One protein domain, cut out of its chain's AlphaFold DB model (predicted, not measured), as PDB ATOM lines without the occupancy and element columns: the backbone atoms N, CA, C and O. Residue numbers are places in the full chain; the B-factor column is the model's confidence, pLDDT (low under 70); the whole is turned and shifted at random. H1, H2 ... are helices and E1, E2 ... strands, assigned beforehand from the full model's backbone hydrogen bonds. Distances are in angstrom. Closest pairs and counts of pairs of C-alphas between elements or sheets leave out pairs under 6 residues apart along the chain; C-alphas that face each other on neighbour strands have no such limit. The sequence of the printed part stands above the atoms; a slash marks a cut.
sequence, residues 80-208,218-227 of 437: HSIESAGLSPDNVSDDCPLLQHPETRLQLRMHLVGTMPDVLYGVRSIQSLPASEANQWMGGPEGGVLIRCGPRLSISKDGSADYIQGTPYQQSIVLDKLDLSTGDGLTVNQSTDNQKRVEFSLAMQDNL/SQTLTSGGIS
ATOM      1  N   HIS A  80      11.334 -45.363 -10.145       72.50
ATOM      2  CA  HIS A  80      11.334 -46.301 -11.265       72.50
ATOM      3  C   HIS A  80      10.955 -45.623 -12.590       72.50
ATOM      4  O   HIS A  80      11.546 -45.931 -13.623       72.50
ATOM      5  N   SER A  81      10.040 -44.663 -12.565       75.19
ATOM      6  CA  SER A  81       9.683 -43.864 -13.735       75.19
ATOM      7  C   SER A  81       9.197 -42.486 -13.304       75.19
ATOM      8  O   SER A  81       8.843 -42.259 -12.143       75.19
ATOM      9  N   ILE A  82       9.244 -41.546 -14.241       79.75
ATOM     10  CA  ILE A  82       8.816 -40.168 -14.033       79.75
ATOM     11  C   ILE A  82       7.844 -39.811 -15.153       79.75
ATOM     12  O   ILE A  82       8.024 -40.236 -16.291       79.75
ATOM     13  N   GLU A  83       6.826 -39.028 -14.836       83.19
ATOM     14  CA  GLU A  83       5.857 -38.489 -15.780       83.19
ATOM     15  C   GLU A  83       5.783 -36.972 -15.574       83.19
ATOM     16  O   GLU A  83       5.630 -36.488 -14.448       83.19
ATOM     17  N   SER A  84       5.932 -36.207 -16.657       80.12
ATOM     18  CA  SER A  84       5.865 -34.737 -16.625       80.12
ATOM     19  C   SER A  84       4.830 -34.145 -17.588       80.12
ATOM     20  O   SER A  84       4.755 -32.928 -17.731       80.12
ATOM     21  N   ALA A  85       4.050 -34.978 -18.280       75.19
ATOM     22  CA  ALA A  85       3.052 -34.554 -19.261       75.19
ATOM     23  C   ALA A  85       1.689 -35.190 -18.956       75.19
ATOM     24  O   ALA A  85       1.632 -36.293 -18.432       75.19
ATOM     25  N   GLY A  86       0.588 -34.500 -19.283       69.81
ATOM     26  CA  GLY A  86      -0.769 -35.051 -19.138       69.81
ATOM     27  C   GLY A  86      -1.308 -35.144 -17.703       69.81
ATOM     28  O   GLY A  86      -2.352 -35.752 -17.482       69.81
ATOM     29  N   LEU A  87      -0.633 -34.529 -16.728       81.69
ATOM     30  CA  LEU A  87      -1.054 -34.540 -15.327       81.69
ATOM     31  C   LEU A  87      -2.247 -33.592 -15.102       81.69
ATOM     32  O   LEU A  87      -2.149 -32.398 -15.383       81.69
ATOM     33  N   SER A  88      -3.352 -34.113 -14.555       80.56
ATOM     34  CA  SER A  88      -4.531 -33.324 -14.155       80.56
ATOM     35  C   SER A  88      -4.755 -33.376 -12.636       80.56
ATOM     36  O   SER A  88      -4.645 -34.466 -12.060       80.56
ATOM     37  N   PRO A  89      -5.113 -32.247 -11.987       79.62
ATOM     38  CA  PRO A  89      -5.568 -32.204 -10.592       79.62
ATOM     39  C   PRO A  89      -6.722 -33.163 -10.266       79.62
ATOM     40  O   PRO A  89      -6.837 -33.592  -9.121       79.62
ATOM     41  N   ASP A  90      -7.534 -33.536 -11.261       76.06
ATOM     42  CA  ASP A  90      -8.697 -34.421 -11.084       76.06
ATOM     43  C   ASP A  90      -8.314 -35.858 -10.685       76.06
ATOM     44  O   ASP A  90      -9.120 -36.577 -10.100       76.06
ATOM     45  N   ASN A  91      -7.076 -36.276 -10.974       73.81
ATOM     46  CA  ASN A  91      -6.580 -37.636 -10.733       73.81
ATOM     47  C   ASN A  91      -5.687 -37.722  -9.478       73.81
ATOM     48  O   ASN A  91      -4.801 -38.575  -9.399       73.81
ATOM     49  N   VAL A  92      -5.849 -36.798  -8.528       80.75
ATOM     50  CA  VAL A  92      -5.044 -36.716  -7.299       80.75
ATOM     51  C   VAL A  92      -5.846 -37.229  -6.096       80.75
ATOM     52  O   VAL A  92      -7.008 -36.866  -5.942       80.75
ATOM     53  N   SER A  93      -5.216 -38.031  -5.221       76.25
ATOM     54  CA  SER A  93      -5.835 -38.580  -3.994       76.25
ATOM     55  C   SER A  93      -6.409 -37.496  -3.071       76.25
ATOM     56  O   SER A  93      -5.826 -36.414  -2.944       76.25
ATOM     57  N   ASP A  94      -7.482 -37.832  -2.347       78.56
ATOM     58  CA  ASP A  94      -8.164 -36.965  -1.367       78.56
ATOM     59  C   ASP A  94      -7.266 -36.512  -0.205       78.56
ATOM     60  O   ASP A  94      -7.514 -35.488   0.431       78.56
ATOM     61  N   ASP A  95      -6.167 -37.220   0.043       80.25
ATOM     62  CA  ASP A  95      -5.164 -36.857   1.050       80.25
ATOM     63  C   ASP A  95      -4.302 -35.643   0.660       80.25
ATOM     64  O   ASP A  95      -3.533 -35.133   1.479       80.25
ATOM     65  N   CYS A  96      -4.403 -35.176  -0.588       85.19
ATOM     66  CA  CYS A  96      -3.605 -34.085  -1.142       85.19
ATOM     67  C   CYS A  96      -4.467 -32.861  -1.532       85.19
ATOM     68  O   CYS A  96      -4.362 -32.380  -2.669       85.19
ATOM     69  N   PRO A  97      -5.274 -32.277  -0.627       85.44
ATOM     70  CA  PRO A  97      -6.292 -31.276  -0.967       85.44
ATOM     71  C   PRO A  97      -5.741 -30.011  -1.645       85.44
ATOM     72  O   PRO A  97      -6.413 -29.414  -2.487       85.44
ATOM     73  N   LEU A  98      -4.506 -29.583  -1.346       84.75
ATOM     74  CA  LEU A  98      -3.929 -28.412  -2.024       84.75
ATOM     75  C   LEU A  98      -3.614 -28.672  -3.500       84.75
ATOM     76  O   LEU A  98      -3.569 -27.708  -4.265       84.75
ATOM     77  N   LEU A  99      -3.406 -29.933  -3.896       86.38
ATOM     78  CA  LEU A  99      -3.073 -30.316  -5.266       86.38
ATOM     79  C   LEU A  99      -4.315 -30.594  -6.124       86.38
ATOM     80  O   LEU A  99      -4.228 -30.438  -7.332       86.38
ATOM     81  N   GLN A 100      -5.459 -30.921  -5.513       86.44
ATOM     82  CA  GLN A 100      -6.739 -31.148  -6.206       86.44
ATOM     83  C   GLN A 100      -7.402 -29.860  -6.730       86.44
ATOM     84  O   GLN A 100      -8.408 -29.900  -7.434       86.44
ATOM     85  N   HIS A 101      -6.880 -28.687  -6.371       85.06
ATOM     86  CA  HIS A 101      -7.472 -27.422  -6.792       85.06
ATOM     87  C   HIS A 101      -7.284 -27.184  -8.305       85.06
ATOM     88  O   HIS A 101      -6.192 -27.421  -8.815       85.06
ATOM     89  N   PRO A 102      -8.277 -26.626  -9.026       81.56
ATOM     90  CA  PRO A 102      -8.188 -26.407 -10.478       81.56
ATOM     91  C   PRO A 102      -7.095 -25.413 -10.900       81.56
ATOM     92  O   PRO A 102      -6.629 -25.444 -12.033       81.56
ATOM     93  N   GLU A 103      -6.677 -24.520  -9.999       81.50
ATOM     94  CA  GLU A 103      -5.547 -23.607 -10.245       81.50
ATOM     95  C   GLU A 103      -4.174 -24.247  -9.976       81.50
ATOM     96  O   GLU A 103      -3.143 -23.617 -10.218       81.50
ATOM     97  N   THR A 104      -4.137 -25.482  -9.468       85.31
ATOM     98  CA  THR A 104      -2.891 -26.227  -9.298       85.31
ATOM     99  C   THR A 104      -2.393 -26.700 -10.651       85.31
ATOM    100  O   THR A 104      -3.107 -27.347 -11.415       85.31
ATOM    101  N   ARG A 105      -1.116 -26.443 -10.914       86.19
ATOM    102  CA  ARG A 105      -0.409 -26.979 -12.074       86.19
ATOM    103  C   ARG A 105       0.484 -28.115 -11.612       86.19
ATOM    104  O   ARG A 105       1.500 -27.873 -10.961       86.19
ATOM    105  N   LEU A 106       0.088 -29.350 -11.902       86.25
ATOM    106  CA  LEU A 106       0.927 -30.520 -11.659       86.25
ATOM    107  C   LEU A 106       2.053 -30.551 -12.690       86.25
ATOM    108  O   LEU A 106       1.800 -30.420 -13.882       86.25
ATOM    109  N   GLN A 107       3.285 -30.711 -12.218       84.56
ATOM    110  CA  GLN A 107       4.483 -30.649 -13.063       84.56
ATOM    111  C   GLN A 107       5.273 -31.958 -13.052       84.56
ATOM    112  O   GLN A 107       6.047 -32.223 -13.969       84.56
ATOM    113  N   LEU A 108       5.110 -32.777 -12.007       86.25
ATOM    114  CA  LEU A 108       5.888 -33.997 -11.846       86.25
ATOM    115  C   LEU A 108       5.093 -35.057 -11.093       86.25
ATOM    116  O   LEU A 108       4.568 -34.789 -10.009       86.25
ATOM    117  N   ARG A 109       5.087 -36.270 -11.634       86.56
ATOM    118  CA  ARG A 109       4.708 -37.490 -10.932       86.56
ATOM    119  C   ARG A 109       5.890 -38.449 -10.981       86.56
ATOM    120  O   ARG A 109       6.444 -38.702 -12.045       86.56
ATOM    121  N   MET A 110       6.305 -38.945  -9.824       84.75
ATOM    122  CA  MET A 110       7.371 -39.932  -9.699       84.75
ATOM    123  C   MET A 110       6.795 -41.232  -9.158       84.75
ATOM    124  O   MET A 110       6.216 -41.243  -8.072       84.75
ATOM    125  N   HIS A 111       7.029 -42.323  -9.875       80.31
ATOM    126  CA  HIS A 111       6.698 -43.665  -9.418       80.31
ATOM    127  C   HIS A 111       7.899 -44.222  -8.663       80.31
ATOM    128  O   HIS A 111       8.963 -44.411  -9.253       80.31
ATOM    129  N   LEU A 112       7.778 -44.438  -7.355       74.00
ATOM    130  CA  LEU A 112       8.883 -44.924  -6.523       74.00
ATOM    131  C   LEU A 112       9.164 -46.425  -6.751       74.00
ATOM    132  O   LEU A 112       8.309 -47.183  -7.205       74.00
ATOM    133  N   VAL A 113      10.393 -46.865  -6.458       66.62
ATOM    134  CA  VAL A 113      10.800 -48.281  -6.580       66.62
ATOM    135  C   VAL A 113      10.036 -49.172  -5.587       66.62
ATOM    136  O   VAL A 113       9.783 -48.781  -4.450       66.62
ATOM    137  N   GLY A 114       9.713 -50.406  -5.987       62.78
ATOM    138  CA  GLY A 114       8.943 -51.335  -5.148       62.78
ATOM    139  C   GLY A 114       7.514 -50.837  -4.927       62.78
ATOM    140  O   GLY A 114       7.038 -50.001  -5.683       62.78
ATOM    141  N   THR A 115       6.821 -51.307  -3.892       56.00
ATOM    142  CA  THR A 115       5.393 -51.017  -3.633       56.00
ATOM    143  C   THR A 115       5.128 -49.644  -2.997       56.00
ATOM    144  O   THR A 115       4.070 -49.405  -2.416       56.00
ATOM    145  N   MET A 116       6.088 -48.719  -3.106       64.38
ATOM    146  CA  MET A 116       5.963 -47.365  -2.578       64.38
ATOM    147  C   MET A 116       4.980 -46.528  -3.418       64.38
ATOM    148  O   MET A 116       4.977 -46.658  -4.643       64.38
ATOM    149  N   PRO A 117       4.155 -45.679  -2.779       71.44
ATOM    150  CA  PRO A 117       3.195 -44.829  -3.474       71.44
ATOM    151  C   PRO A 117       3.878 -43.672  -4.212       71.44
ATOM    152  O   PRO A 117       5.014 -43.299  -3.902       71.44
ATOM    153  N   ASP A 118       3.159 -43.093  -5.168       80.44
ATOM    154  CA  ASP A 118       3.677 -42.036  -6.035       80.44
ATOM    155  C   ASP A 118       3.981 -40.741  -5.271       80.44
ATOM    156  O   ASP A 118       3.350 -40.411  -4.260       80.44
ATOM    157  N   VAL A 119       4.934 -39.968  -5.795       86.06
ATOM    158  CA  VAL A 119       5.198 -38.600  -5.341       86.06
ATOM    159  C   VAL A 119       4.780 -37.605  -6.408       86.06
ATOM    160  O   VAL A 119       5.211 -37.678  -7.557       86.06
ATOM    161  N   LEU A 120       3.954 -36.647  -6.011       89.75
ATOM    162  CA  LEU A 120       3.420 -35.590  -6.853       89.75
ATOM    163  C   LEU A 120       4.035 -34.249  -6.464       89.75
ATOM    164  O   LEU A 120       4.050 -33.882  -5.287       89.75
ATOM    165  N   TYR A 121       4.459 -33.485  -7.467       90.62
ATOM    166  CA  TYR A 121       4.809 -32.079  -7.314       90.62
ATOM    167  C   TYR A 121       3.893 -31.204  -8.158       90.62
ATOM    168  O   TYR A 121       3.710 -31.421  -9.360       90.62
ATOM    169  N   GLY A 122       3.354 -30.170  -7.519       90.12
ATOM    170  CA  GLY A 122       2.545 -29.159  -8.176       90.12
ATOM    171  C   GLY A 122       2.901 -27.761  -7.712       90.12
ATOM    172  O   GLY A 122       3.392 -27.554  -6.601       90.12
ATOM    173  N   VAL A 123       2.641 -26.796  -8.583       90.00
ATOM    174  CA  VAL A 123       2.823 -25.378  -8.299       90.00
ATOM    175  C   VAL A 123       1.465 -24.702  -8.214       90.00
ATOM    176  O   VAL A 123       0.559 -24.982  -9.005       90.00
ATOM    177  N   ARG A 124       1.325 -23.805  -7.240       88.06
ATOM    178  CA  ARG A 124       0.091 -23.063  -6.984       88.06
ATOM    179  C   ARG A 124       0.398 -21.643  -6.512       88.06
ATOM    180  O   ARG A 124       1.426 -21.417  -5.880       88.06
ATOM    181  N   SER A 125      -0.475 -20.681  -6.809       85.81
ATOM    182  CA  SER A 125      -0.326 -19.296  -6.338       85.81
ATOM    183  C   SER A 125      -0.710 -19.150  -4.863       85.81
ATOM    184  O   SER A 125      -1.638 -19.810  -4.390       85.81
ATOM    185  N   ILE A 126      -0.054 -18.242  -4.136       81.31
ATOM    186  CA  ILE A 126      -0.351 -17.971  -2.719       81.31
ATOM    187  C   ILE A 126      -1.787 -17.466  -2.540       81.31
ATOM    188  O   ILE A 126      -2.453 -17.859  -1.587       81.31
ATOM    189  N   GLN A 127      -2.292 -16.632  -3.456       81.81
ATOM    190  CA  GLN A 127      -3.663 -16.109  -3.382       81.81
ATOM    191  C   GLN A 127      -4.728 -17.206  -3.443       81.81
ATOM    192  O   GLN A 127      -5.801 -17.051  -2.863       81.81
ATOM    193  N   SER A 128      -4.434 -18.297  -4.142       82.56
ATOM    194  CA  SER A 128      -5.369 -19.404  -4.267       82.56
ATOM    195  C   SER A 128      -5.368 -20.315  -3.042       82.56
ATOM    196  O   SER A 128      -6.321 -21.067  -2.876       82.56
ATOM    197  N   LEU A 129      -4.341 -20.274  -2.181       82.12
ATOM    198  CA  LEU A 129      -4.258 -21.122  -0.988       82.12
ATOM    199  C   LEU A 129      -5.359 -20.787   0.038       82.12
ATOM    200  O   LEU A 129      -5.801 -19.638   0.133       82.12
ATOM    201  N   PRO A 130      -5.770 -21.759   0.876       80.94
ATOM    202  CA  PRO A 130      -6.642 -21.487   2.012       80.94
ATOM    203  C   PRO A 130      -6.067 -20.385   2.914       80.94
ATOM    204  O   PRO A 130      -4.858 -20.315   3.142       80.94
ATOM    205  N   ALA A 131      -6.933 -19.554   3.501       73.06
ATOM    206  CA  ALA A 131      -6.516 -18.420   4.336       73.06
ATOM    207  C   ALA A 131      -5.644 -18.820   5.549       73.06
ATOM    208  O   ALA A 131      -4.871 -18.003   6.056       73.06
ATOM    209  N   SER A 132      -5.752 -20.071   6.010       68.88
ATOM    210  CA  SER A 132      -4.909 -20.650   7.060       68.88
ATOM    211  C   SER A 132      -3.447 -20.812   6.644       68.88
ATOM    212  O   SER A 132      -2.568 -20.718   7.498       68.88
ATOM    213  N   GLU A 133      -3.179 -21.028   5.356       68.88
ATOM    214  CA  GLU A 133      -1.842 -21.277   4.811       68.88
ATOM    215  C   GLU A 133      -1.253 -20.042   4.136       68.88
ATOM    216  O   GLU A 133      -0.074 -19.761   4.321       68.88
ATOM    217  N   ALA A 134      -2.062 -19.244   3.431       65.12
ATOM    218  CA  ALA A 134      -1.591 -18.080   2.673       65.12
ATOM    219  C   ALA A 134      -0.788 -17.064   3.517       65.12
ATOM    220  O   ALA A 134       0.120 -16.412   3.010       65.12
ATOM    221  N   ASN A 135      -1.084 -16.953   4.818       65.12
ATOM    222  CA  ASN A 135      -0.403 -16.032   5.736       65.12
ATOM    223  C   ASN A 135       0.934 -16.560   6.293       65.12
ATOM    224  O   ASN A 135       1.623 -15.826   7.002       65.12
ATOM    225  N   GLN A 136       1.281 -17.822   6.028       68.00
ATOM    226  CA  GLN A 136       2.476 -18.474   6.573       68.00
ATOM    227  C   GLN A 136       3.679 -18.412   5.621       68.00
ATOM    228  O   GLN A 136       4.812 -18.594   6.065       68.00
ATOM    229  N   TRP A 137       3.446 -18.123   4.339       69.56
ATOM    230  CA  TRP A 137       4.452 -18.199   3.278       69.56
ATOM    231  C   TRP A 137       4.939 -16.822   2.845       69.56
ATOM    232  O   TRP A 137       4.203 -15.833   2.877       69.56
ATOM    233  N   MET A 138       6.204 -16.738   2.436       60.53
ATOM    234  CA  MET A 138       6.774 -15.477   1.990       60.53
ATOM    235  C   MET A 138       6.472 -15.245   0.505       60.53
ATOM    236  O   MET A 138       6.782 -16.076  -0.340       60.53
ATOM    237  N   GLY A 139       5.933 -14.073   0.165       60.81
ATOM    238  CA  GLY A 139       5.659 -13.691  -1.223       60.81
ATOM    239  C   GLY A 139       4.541 -12.658  -1.345       60.81
ATOM    240  O   GLY A 139       3.862 -12.335  -0.369       60.81
ATOM    241  N   GLY A 140       4.376 -12.095  -2.543       65.19
ATOM    242  CA  GLY A 140       3.140 -11.397  -2.906       65.19
ATOM    243  C   GLY A 140       2.013 -12.398  -3.205       65.19
ATOM    244  O   GLY A 140       2.290 -13.586  -3.348       65.19
ATOM    245  N   PRO A 141       0.755 -11.946  -3.349       66.56
ATOM    246  CA  PRO A 141      -0.371 -12.822  -3.703       66.56
ATOM    247  C   PRO A 141      -0.156 -13.586  -5.024       66.56
ATOM    248  O   PRO A 141      -0.637 -14.706  -5.167       66.56
ATOM    249  N   GLU A 142       0.624 -13.015  -5.945       72.12
ATOM    250  CA  GLU A 142       0.997 -13.626  -7.230       72.12
ATOM    251  C   GLU A 142       2.219 -14.561  -7.149       72.12
ATOM    252  O   GLU A 142       2.598 -15.168  -8.147       72.12
ATOM    253  N   GLY A 143       2.856 -14.681  -5.981       75.69
ATOM    254  CA  GLY A 143       3.962 -15.614  -5.779       75.69
ATOM    255  C   GLY A 143       3.476 -17.062  -5.775       75.69
ATOM    256  O   GLY A 143       2.369 -17.353  -5.320       75.69
ATOM    257  N   GLY A 144       4.307 -17.971  -6.275       82.81
ATOM    258  CA  GLY A 144       4.037 -19.401  -6.283       82.81
ATOM    259  C   GLY A 144       4.614 -20.134  -5.075       82.81
ATOM    260  O   GLY A 144       5.641 -19.742  -4.516       82.81
ATOM    261  N   VAL A 145       3.972 -21.242  -4.718       86.50
ATOM    262  CA  VAL A 145       4.481 -22.256  -3.792       86.50
ATOM    263  C   VAL A 145       4.635 -23.591  -4.513       86.50
ATOM    264  O   VAL A 145       3.815 -23.943  -5.364       86.50
ATOM    265  N   LEU A 146       5.683 -24.333  -4.162       88.81
ATOM    266  CA  LEU A 146       5.878 -25.715  -4.579       88.81
ATOM    267  C   LEU A 146       5.289 -26.638  -3.521       88.81
ATOM    268  O   LEU A 146       5.729 -26.643  -2.368       88.81
ATOM    269  N   ILE A 147       4.323 -27.444  -3.930       90.12
ATOM    270  CA  ILE A 147       3.647 -28.412  -3.082       90.12
ATOM    271  C   ILE A 147       4.132 -29.800  -3.479       90.12
ATOM    272  O   ILE A 147       4.054 -30.183  -4.645       90.12
ATOM    273  N   ARG A 148       4.598 -30.556  -2.491       90.31
ATOM    274  CA  ARG A 148       4.864 -31.986  -2.588       90.31
ATOM    275  C   ARG A 148       3.703 -32.737  -1.944       90.31
ATOM    276  O   ARG A 148       3.288 -32.390  -0.840       90.31
ATOM    277  N   CYS A 149       3.222 -33.793  -2.584       89.00
ATOM    278  CA  CYS A 149       2.392 -34.798  -1.934       89.00
ATOM    279  C   CYS A 149       2.984 -36.185  -2.162       89.00
ATOM    280  O   CYS A 149       3.271 -36.549  -3.295       89.00
ATOM    281  N   GLY A 150       3.211 -36.940  -1.093       84.81
ATOM    282  CA  GLY A 150       3.871 -38.242  -1.175       84.81
ATOM    283  C   GLY A 150       3.809 -39.002   0.151       84.81
ATOM    284  O   GLY A 150       3.201 -38.511   1.106       84.81
ATOM    285  N   PRO A 151       4.434 -40.187   0.242       75.19
ATOM    286  CA  PRO A 151       4.452 -40.979   1.464       75.19
ATOM    287  C   PRO A 151       5.091 -40.211   2.623       75.19
ATOM    288  O   PRO A 151       5.981 -39.369   2.434       75.19
ATOM    289  N   ARG A 152       4.629 -40.527   3.836       72.12
ATOM    290  CA  ARG A 152       5.146 -39.958   5.078       72.12
ATOM    291  C   ARG A 152       6.323 -40.774   5.601       72.12
ATOM    292  O   ARG A 152       6.250 -41.989   5.765       72.12
ATOM    293  N   LEU A 153       7.379 -40.059   5.969       61.94
ATOM    294  CA  LEU A 153       8.486 -40.579   6.760       61.94
ATOM    295  C   LEU A 153       8.216 -40.301   8.239       61.94
ATOM    296  O   LEU A 153       8.113 -39.141   8.645       61.94
ATOM    297  N   SER A 154       8.080 -41.353   9.046       58.38
ATOM    298  CA  SER A 154       8.025 -41.226  10.500       58.38
ATOM    299  C   SER A 154       9.336 -41.723  11.086       58.38
ATOM    300  O   SER A 154       9.739 -42.857  10.856       58.38
ATOM    301  N   ILE A 155      10.011 -40.873  11.855       52.72
ATOM    302  CA  ILE A 155      11.168 -41.299  12.639       52.72
ATOM    303  C   ILE A 155      10.631 -41.718  14.002       52.72
ATOM    304  O   ILE A 155      10.136 -40.885  14.771       52.72
ATOM    305  N   SER A 156      10.679 -43.018  14.271       55.72
ATOM    306  CA  SER A 156      10.302 -43.598  15.553       55.72
ATOM    307  C   SER A 156      11.268 -43.112  16.649       55.72
ATOM    308  O   SER A 156      12.389 -42.669  16.390       55.72
ATOM    309  N   LYS A 157      10.826 -43.125  17.915       60.06
ATOM    310  CA  LYS A 157      11.607 -42.591  19.059       60.06
ATOM    311  C   LYS A 157      12.939 -43.317  19.297       60.06
ATOM    312  O   LYS A 157      13.774 -42.814  20.042       60.06
ATOM    313  N   ASP A 158      13.111 -44.485  18.700       59.56
ATOM    314  CA  ASP A 158      14.321 -45.303  18.714       59.56
ATOM    315  C   ASP A 158      15.339 -44.909  17.625       59.56
ATOM    316  O   ASP A 158      16.434 -45.467  17.581       59.56
ATOM    317  N   GLY A 159      15.015 -43.928  16.776       46.44
ATOM    318  CA  GLY A 159      15.874 -43.476  15.682       46.44
ATOM    319  C   GLY A 159      15.773 -44.330  14.418       46.44
ATOM    320  O   GLY A 159      16.514 -44.070  13.469       46.44
ATOM    321  N   SER A 160      14.863 -45.310  14.374       42.31
ATOM    322  CA  SER A 160      14.520 -46.007  13.137       42.31
ATOM    323  C   SER A 160      13.638 -45.108  12.259       42.31
ATOM    324  O   SER A 160      12.731 -44.418  12.736       42.31
ATOM    325  N   ALA A 161      13.969 -45.032  10.968       46.28
ATOM    326  CA  ALA A 161      13.161 -44.330   9.980       46.28
ATOM    327  C   ALA A 161      12.174 -45.331   9.378       46.28
ATOM    328  O   ALA A 161      12.531 -46.091   8.478       46.28
ATOM    329  N   ASP A 162      10.944 -45.325   9.880       48.59
ATOM    330  CA  ASP A 162       9.870 -46.142   9.338       48.59
ATOM    331  C   ASP A 162       9.183 -45.359   8.215       48.59
ATOM    332  O   ASP A 162       8.536 -44.323   8.422       48.59
ATOM    333  N   TYR A 163       9.340 -45.856   6.990       52.72
ATOM    334  CA  TYR A 163       8.487 -45.443   5.884       52.72
ATOM    335  C   TYR A 163       7.095 -46.007   6.143       52.72
ATOM    336  O   TYR A 163       6.872 -47.210   6.021       52.72
ATOM    337  N   ILE A 164       6.149 -45.138   6.497       55.94
ATOM    338  CA  ILE A 164       4.748 -45.538   6.576       55.94
ATOM    339  C   ILE A 164       4.244 -45.552   5.133       55.94
ATOM    340  O   ILE A 164       4.001 -44.503   4.534       55.94
ATOM    341  N   GLN A 165       4.195 -46.747   4.545       51.03
ATOM    342  CA  GLN A 165       3.662 -46.948   3.201       51.03
ATOM    343  C   GLN A 165       2.141 -46.751   3.215       51.03
ATOM    344  O   GLN A 165       1.445 -47.347   4.034       51.03
ATOM    345  N   GLY A 166       1.632 -45.940   2.286       56.22
ATOM    346  CA  GLY A 166       0.198 -45.708   2.104       56.22
ATOM    347  C   GLY A 166      -0.349 -44.476   2.826       56.22
ATOM    348  O   GLY A 166       0.391 -43.575   3.222       56.22
ATOM    349  N   THR A 167      -1.676 -44.423   2.940       52.31
ATOM    350  CA  THR A 167      -2.401 -43.281   3.499       52.31
ATOM    351  C   THR A 167      -2.232 -43.083   4.998       52.31
ATOM    352  O   THR A 167      -2.181 -44.059   5.749       52.31
ATOM    353  N   PRO A 168      -2.266 -41.819   5.460       63.00
ATOM    354  CA  PRO A 168      -2.485 -40.608   4.659       63.00
ATOM    355  C   PRO A 168      -1.218 -40.172   3.908       63.00
ATOM    356  O   PRO A 168      -0.123 -40.177   4.481       63.00
ATOM    357  N   TYR A 169      -1.369 -39.741   2.647       74.56
ATOM    358  CA  TYR A 169      -0.296 -38.997   1.989       74.56
ATOM    359  C   TYR A 169       0.030 -37.757   2.821       74.56
ATOM    360  O   TYR A 169      -0.847 -37.096   3.380       74.56
ATOM    361  N   GLN A 170       1.313 -37.424   2.904       79.38
ATOM    362  CA  GLN A 170       1.731 -36.171   3.496       79.38
ATOM    363  C   GLN A 170       1.866 -35.128   2.398       79.38
ATOM    364  O   GLN A 170       2.789 -35.166   1.578       79.38
ATOM    365  N   GLN A 171       0.964 -34.158   2.442       84.00
ATOM    366  CA  GLN A 171       1.102 -32.922   1.703       84.00
ATOM    367  C   GLN A 171       1.970 -31.930   2.483       84.00
ATOM    368  O   GLN A 171       1.752 -31.687   3.673       84.00
ATOM    369  N   SER A 172       2.962 -31.349   1.815       84.19
ATOM    370  CA  SER A 172       3.791 -30.282   2.366       84.19
ATOM    371  C   SER A 172       4.163 -29.267   1.294       84.19
ATOM    372  O   SER A 172       4.477 -29.608   0.156       84.19
ATOM    373  N   ILE A 173       4.156 -27.992   1.669       84.31
ATOM    374  CA  ILE A 173       4.776 -26.946   0.859       84.31
ATOM    375  C   ILE A 173       6.273 -26.987   1.156       84.31
ATOM    376  O   ILE A 173       6.693 -26.845   2.305       84.31
ATOM    377  N   VAL A 174       7.065 -27.257   0.123       85.06
ATOM    378  CA  VAL A 174       8.516 -27.478   0.234       85.06
ATOM    379  C   VAL A 174       9.325 -26.243  -0.143       85.06
ATOM    380  O   VAL A 174      10.456 -26.101   0.313       85.06
ATOM    381  N   LEU A 175       8.747 -25.342  -0.941       83.62
ATOM    382  CA  LEU A 175       9.402 -24.121  -1.400       83.62
ATOM    383  C   LEU A 175       8.369 -23.011  -1.624       83.62
ATOM    384  O   LEU A 175       7.261 -23.278  -2.089       83.62
ATOM    385  N   ASP A 176       8.739 -21.770  -1.320       80.75
ATOM    386  CA  ASP A 176       7.950 -20.566  -1.585       80.75
ATOM    387  C   ASP A 176       8.695 -19.597  -2.526       80.75
ATOM    388  O   ASP A 176       9.781 -19.901  -3.025       80.75
ATOM    389  N   LYS A 177       8.084 -18.438  -2.822       78.81
ATOM    390  CA  LYS A 177       8.622 -17.398  -3.727       78.81
ATOM    391  C   LYS A 177       8.954 -17.872  -5.144       78.81
ATOM    392  O   LYS A 177       9.876 -17.344  -5.778       78.81
ATOM    393  N   LEU A 178       8.190 -18.822  -5.668       79.88
ATOM    394  CA  LEU A 178       8.304 -19.176  -7.074       79.88
ATOM    395  C   LEU A 178       7.774 -18.043  -7.955       79.88
ATOM    396  O   LEU A 178       6.730 -17.450  -7.677       79.88
ATOM    397  N   ASP A 179       8.503 -17.753  -9.024       79.94
ATOM    398  CA  ASP A 179       8.068 -16.836 -10.065       79.94
ATOM    399  C   ASP A 179       7.200 -17.587 -11.079       79.94
ATOM    400  O   ASP A 179       7.700 -18.313 -11.936       79.94
ATOM    401  N   LEU A 180       5.885 -17.389 -10.984       79.88
ATOM    402  CA  LEU A 180       4.912 -18.014 -11.880       79.88
ATOM    403  C   LEU A 180       4.913 -17.412 -13.293       79.88
ATOM    404  O   LEU A 180       4.344 -18.014 -14.196       79.88
ATOM    405  N   SER A 181       5.529 -16.245 -13.506       76.12
ATOM    406  CA  SER A 181       5.586 -15.619 -14.834       76.12
ATOM    407  C   SER A 181       6.597 -16.292 -15.767       76.12
ATOM    408  O   SER A 181       6.464 -16.213 -16.990       76.12
ATOM    409  N   THR A 182       7.575 -16.998 -15.195       67.50
ATOM    410  CA  THR A 182       8.652 -17.661 -15.928       67.50
ATOM    411  C   THR A 182       8.519 -19.172 -15.776       67.50
ATOM    412  O   THR A 182       8.894 -19.736 -14.750       67.50
ATOM    413  N   GLY A 183       7.983 -19.841 -16.802       64.00
ATOM    414  CA  GLY A 183       7.861 -21.303 -16.802       64.00
ATOM    415  C   GLY A 183       7.022 -21.845 -15.640       64.00
ATOM    416  O   GLY A 183       7.326 -22.910 -15.111       64.00
ATOM    417  N   ASP A 184       6.018 -21.074 -15.209       73.62
ATOM    418  CA  ASP A 184       5.086 -21.416 -14.131       73.62
ATOM    419  C   ASP A 184       5.756 -21.793 -12.795       73.62
ATOM    420  O   ASP A 184       5.179 -22.515 -11.986       73.62
ATOM    421  N   GLY A 185       6.976 -21.301 -12.544       72.62
ATOM    422  CA  GLY A 185       7.743 -21.534 -11.317       72.62
ATOM    423  C   GLY A 185       8.554 -22.835 -11.292       72.62
ATOM    424  O   GLY A 185       9.634 -22.856 -10.699       72.62
ATOM    425  N   LEU A 186       8.085 -23.894 -11.957       79.75
ATOM    426  CA  LEU A 186       8.787 -25.169 -12.117       79.75
ATOM    427  C   LEU A 186       8.640 -25.652 -13.558       79.75
ATOM    428  O   LEU A 186       7.549 -25.988 -14.007       79.75
ATOM    429  N   THR A 187       9.772 -25.745 -14.245       79.25
ATOM    430  CA  THR A 187       9.872 -26.313 -15.595       79.25
ATOM    431  C   THR A 187      10.487 -27.694 -15.515       79.25
ATOM    432  O   THR A 187      11.491 -27.874 -14.824       79.25
ATOM    433  N   VAL A 188       9.897 -28.658 -16.219       79.44
ATOM    434  CA  VAL A 188      10.362 -30.044 -16.259       79.44
ATOM    435  C   VAL A 188      10.484 -30.475 -17.714       79.44
ATOM    436  O   VAL A 188       9.497 -30.535 -18.440       79.44
ATOM    437  N   ASN A 189      11.703 -30.801 -18.127       78.06
ATOM    438  CA  ASN A 189      12.007 -31.362 -19.432       78.06
ATOM    439  C   ASN A 189      12.401 -32.829 -19.253       78.06
ATOM    440  O   ASN A 189      13.511 -33.147 -18.814       78.06
ATOM    441  N   GLN A 190      11.480 -33.726 -19.592       73.81
ATOM    442  CA  GLN A 190      11.746 -35.156 -19.637       73.81
ATOM    443  C   GLN A 190      12.386 -35.543 -20.976       73.81
ATOM    444  O   GLN A 190      11.963 -35.097 -22.042       73.81
ATOM    445  N   SER A 191      13.422 -36.381 -20.923       68.31
ATOM    446  CA  SER A 191      14.077 -36.916 -22.119       68.31
ATOM    447  C   SER A 191      13.171 -37.933 -22.819       68.31
ATOM    448  O   SER A 191      12.756 -38.906 -22.195       68.31
ATOM    449  N   THR A 192      12.944 -37.784 -24.127       66.06
ATOM    450  CA  THR A 192      12.201 -38.774 -24.938       66.06
ATOM    451  C   THR A 192      12.884 -40.138 -24.966       66.06
ATOM    452  O   THR A 192      12.224 -41.167 -25.031       66.06
ATOM    453  N   ASP A 193      14.212 -40.136 -24.867       58.41
ATOM    454  CA  ASP A 193      15.026 -41.347 -24.986       58.41
ATOM    455  C   ASP A 193      15.178 -42.095 -23.649       58.41
ATOM    456  O   ASP A 193      15.721 -43.196 -23.614       58.41
ATOM    457  N   ASN A 194      14.768 -41.485 -22.525       61.28
ATOM    458  CA  ASN A 194      14.999 -42.035 -21.191       61.28
ATOM    459  C   ASN A 194      13.964 -41.530 -20.173       61.28
ATOM    460  O   ASN A 194      14.040 -40.391 -19.707       61.28
ATOM    461  N   GLN A 195      13.069 -42.427 -19.750       64.38
ATOM    462  CA  GLN A 195      11.977 -42.135 -18.813       64.38
ATOM    463  C   GLN A 195      12.437 -41.715 -17.403       64.38
ATOM    464  O   GLN A 195      11.651 -41.115 -16.672       64.38
ATOM    465  N   LYS A 196      13.698 -41.967 -17.017       63.22
ATOM    466  CA  LYS A 196      14.288 -41.541 -15.731       63.22
ATOM    467  C   LYS A 196      15.174 -40.297 -15.819       63.22
ATOM    468  O   LYS A 196      15.663 -39.827 -14.789       63.22
ATOM    469  N   ARG A 197      15.438 -39.768 -17.019       66.75
ATOM    470  CA  ARG A 197      16.252 -38.557 -17.181       66.75
ATOM    471  C   ARG A 197      15.346 -37.340 -17.264       66.75
ATOM    472  O   ARG A 197      14.627 -37.155 -18.245       66.75
ATOM    473  N   VAL A 198      15.455 -36.488 -16.252       71.56
ATOM    474  CA  VAL A 198      14.669 -35.265 -16.148       71.56
ATOM    475  C   VAL A 198      15.579 -34.095 -15.813       71.56
ATOM    476  O   VAL A 198      16.375 -34.135 -14.872       71.56
ATOM    477  N   GLU A 199      15.458 -33.038 -16.603       76.00
ATOM    478  CA  GLU A 199      16.020 -31.735 -16.287       76.00
ATOM    479  C   GLU A 199      14.902 -30.866 -15.727       76.00
ATOM    480  O   GLU A 199      13.878 -30.678 -16.382       76.00
ATOM    481  N   PHE A 200      15.082 -30.347 -14.513       78.19
ATOM    482  CA  PHE A 200      14.129 -29.413 -13.935       78.19
ATOM    483  C   PHE A 200      14.798 -28.086 -13.597       78.19
ATOM    484  O   PHE A 200      15.977 -28.023 -13.225       78.19
ATOM    485  N   SER A 201      14.035 -27.007 -13.733       77.12
ATOM    486  CA  SER A 201      14.479 -25.668 -13.373       77.12
ATOM    487  C   SER A 201      13.410 -24.959 -12.550       77.12
ATOM    488  O   SER A 201      12.222 -25.000 -12.883       77.12
ATOM    489  N   LEU A 202      13.859 -24.337 -11.461       76.62
ATOM    490  CA  LEU A 202      13.032 -23.551 -10.551       76.62
ATOM    491  C   LEU A 202      13.291 -22.069 -10.817       76.62
ATOM    492  O   LEU A 202      14.447 -21.632 -10.819       76.62
ATOM    493  N   ALA A 203      12.222 -21.302 -11.022       79.12
ATOM    494  CA  ALA A 203      12.290 -19.855 -11.183       79.12
ATOM    495  C   ALA A 203      11.959 -19.180  -9.848       79.12
ATOM    496  O   ALA A 203      10.848 -19.317  -9.338       79.12
ATOM    497  N   MET A 204      12.920 -18.459  -9.267       74.38
ATOM    498  CA  MET A 204      12.737 -17.777  -7.981       74.38
ATOM    499  C   MET A 204      12.579 -16.269  -8.146       74.38
ATOM    500  O   MET A 204      13.282 -15.640  -8.940       74.38
ATOM    501  N   GLN A 205      11.720 -15.677  -7.317       71.12
ATOM    502  CA  GLN A 205      11.519 -14.235  -7.245       71.12
ATOM    503  C   GLN A 205      12.475 -13.593  -6.212       71.12
ATOM    504  O   GLN A 205      12.305 -13.775  -5.007       71.12
ATOM    505  N   ASP A 206      13.448 -12.772  -6.643       62.12
ATOM    506  CA  ASP A 206      14.388 -12.055  -5.735       62.12
ATOM    507  C   ASP A 206      13.784 -10.770  -5.111       62.12
ATOM    508  O   ASP A 206      14.494  -9.902  -4.603       62.12
ATOM    509  N   ASN A 207      12.458 -10.589  -5.152       59.94
ATOM    510  CA  ASN A 207      11.849  -9.321  -4.746       59.94
ATOM    511  C   ASN A 207      11.771  -9.211  -3.208       59.94
ATOM    512  O   ASN A 207      10.905  -9.798  -2.555       59.94
ATOM    513  N   LEU A 208      12.715  -8.473  -2.616       52.69
ATOM    514  CA  LEU A 208      12.799  -8.199  -1.172       52.69
ATOM    515  C   LEU A 208      12.026  -6.941  -0.744       52.69
ATOM    516  O   LEU A 208      11.858  -6.714   0.456       52.69
ATOM    517  N   SER A 218      14.279 -12.560 -11.895       45.25
ATOM    518  CA  SER A 218      14.133 -14.007 -11.825       45.25
ATOM    519  C   SER A 218      15.517 -14.648 -11.894       45.25
ATOM    520  O   SER A 218      16.295 -14.360 -12.807       45.25
ATOM    521  N   GLN A 219      15.836 -15.524 -10.947       50.50
ATOM    522  CA  GLN A 219      16.976 -16.426 -11.089       50.50
ATOM    523  C   GLN A 219      16.442 -17.818 -11.391       50.50
ATOM    524  O   GLN A 219      15.708 -18.395 -10.588       50.50
ATOM    525  N   THR A 220      16.810 -18.333 -12.560       49.81
ATOM    526  CA  THR A 220      16.533 -19.707 -12.960       49.81
ATOM    527  C   THR A 220      17.758 -20.540 -12.637       49.81
ATOM    528  O   THR A 220      18.837 -20.304 -13.182       49.81
ATOM    529  N   LEU A 221      17.601 -21.490 -11.724       49.88
ATOM    530  CA  LEU A 221      18.654 -22.436 -11.384       49.88
ATOM    531  C   LEU A 221      18.254 -23.806 -11.925       49.88
ATOM    532  O   LEU A 221      17.241 -24.376 -11.515       49.88
ATOM    533  N   THR A 222      19.046 -24.316 -12.861       50.62
ATOM    534  CA  THR A 222      18.866 -25.641 -13.454       50.62
ATOM    535  C   THR A 222      19.585 -26.681 -12.612       50.62
ATOM    536  O   THR A 222      20.757 -26.511 -12.268       50.62
ATOM    537  N   SER A 223      18.907 -27.784 -12.305       55.50
ATOM    538  CA  SER A 223      19.562 -28.958 -11.739       55.50
ATOM    539  C   SER A 223      19.157 -30.196 -12.537       55.50
ATOM    540  O   SER A 223      17.975 -30.470 -12.737       55.50
ATOM    541  N   GLY A 224      20.154 -30.931 -13.030       49.91
ATOM    542  CA  GLY A 224      19.931 -32.229 -13.655       49.91
ATOM    543  C   GLY A 224      19.841 -33.299 -12.576       49.91
ATOM    544  O   GLY A 224      20.830 -33.563 -11.894       49.91
ATOM    545  N   GLY A 225      18.671 -33.917 -12.419       47.81
ATOM    546  CA  GLY A 225      18.538 -35.155 -11.660       47.81
ATOM    547  C   GLY A 225      18.882 -36.328 -12.571       47.81
ATOM    548  O   GLY A 225      18.226 -36.534 -13.589       47.81
ATOM    549  N   ILE A 226      19.916 -37.099 -12.233       44.78
ATOM    550  CA  ILE A 226      20.216 -38.363 -12.917       44.78
ATOM    551  C   ILE A 226      20.075 -39.469 -11.880       44.78
ATOM    552  O   ILE A 226      20.942 -39.633 -11.024       44.78
ATOM    553  N   SER A 227      18.992 -40.239 -11.964       39.97
ATOM    554  CA  SER A 227      18.969 -41.559 -11.343       39.97
ATOM    555  C   SER A 227      19.679 -42.526 -12.277       39.97
ATOM    556  O   SER A 227      19.378 -42.563 -13.472       39.97
TER     557      SER A 227
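This is residues 80 to 208 and 218 to 227 of the 437 residues of an uncharacterized protein of Synechococcus sp. KORDI-100 (UniProt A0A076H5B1). Two sheets lie partly face to face as a small sandwich: a twisted five-stranded sheet, E1 E2 E3 E4 E7, and a three-stranded one, E8 E9 E10, whose strands cross those of the first at 35 degrees. The small hairpin E5 and E6 sticks out from one end of the large sheet, the short helix H1 sits in a loop near its other end, and the long link of residues 84 to 104 passes over the face turned away from the small sheet. The printed part has 139 residues, with ten named strands and one named helix in the order E1 E2 E3 H1 E4 E5 E6 E7 E8 E9 E10, and the class is mostly strand. Each sheet is antiparallel, with the strands side by side in the order in which they are named here. The whole is compact, with a radius of gyration of the C-alphas of 15.6 A, and the C-alphas span 41 by 41 by 31 A.

E1, residues 80 to 83, is an edge strand and forms a hairpin with E2, residues 105 to 112; N 83 and O 109 are within hydrogen-bond range at 2.8 A. E2 forms a hairpin with E3, residues 119 to 125, with N 121 and O 108 at 2.9 A. E1 E2 E3 are a meander, each strand the antiparallel neighbour of the one before. H1, residues 131 to 134, is not on this sheet; it is too short for an O i to N i+4 pair, and its one O i to N i+3 pair is not within range. E4, residues 144 to 150, is antiparallel to E3, with N 147 and O 122 at 2.8 A. E4 runs on into E5, residues 152 to 155, across a break of 1 residue at 73 degrees. E5 forms a hairpin with E6, residues 161 to 164, with N 162 and O 154 at 2.9 A. E7, residues 170 to 178, is the other edge strand, antiparallel to E4, with N 172 and O 148 at 2.9 A. E8, residues 186 to 191, begins the second sheet; the closest C-alphas of E2 and E8 are those of Gln 107 and Val 188, 6.7 A apart. E8 forms a hairpin with E9, residues 194 to 205, with N 189 and O 199 at 2.8 A. The closest C-alphas of E1 and E9 are those of Ser 81 and Lys 196, 5.5 A apart, and those of E7 and E9 are Leu 178 and Met 204, 4.7 A apart. E10, residues 218 to 226, is antiparallel to E9, with N 223 and O 200 at 3.1 A; it is apart from E2 and E7, among others.

E1 begins at C-alpha 80, (11.334, -46.301, -11.265). E2 is 21.0 A long, E3 20.1 A, E4 19.5 A and E7 21.1 A. E9, the longest strand, runs 31.3 A from C-alpha 194 at (14.999, -42.035, -21.191). E8 measures 16.3 A, and E10 measures 25.1 A to C-alpha 226 at (20.216, -38.363, -12.917).

The C-alphas farthest apart, those of Asp 158 and Ser 181, are 45.6 A apart. Residues 209 to 217 are not printed, and C-alphas 208 and 218 are 12.2 A apart across this cut. Of the links that are printed whole, E1 to E2 is long, with 21 residues. The mean pLDDT of the printed part is 72.2; 53 residues are under 70, among them residues 153 to 168 and 218 to 227.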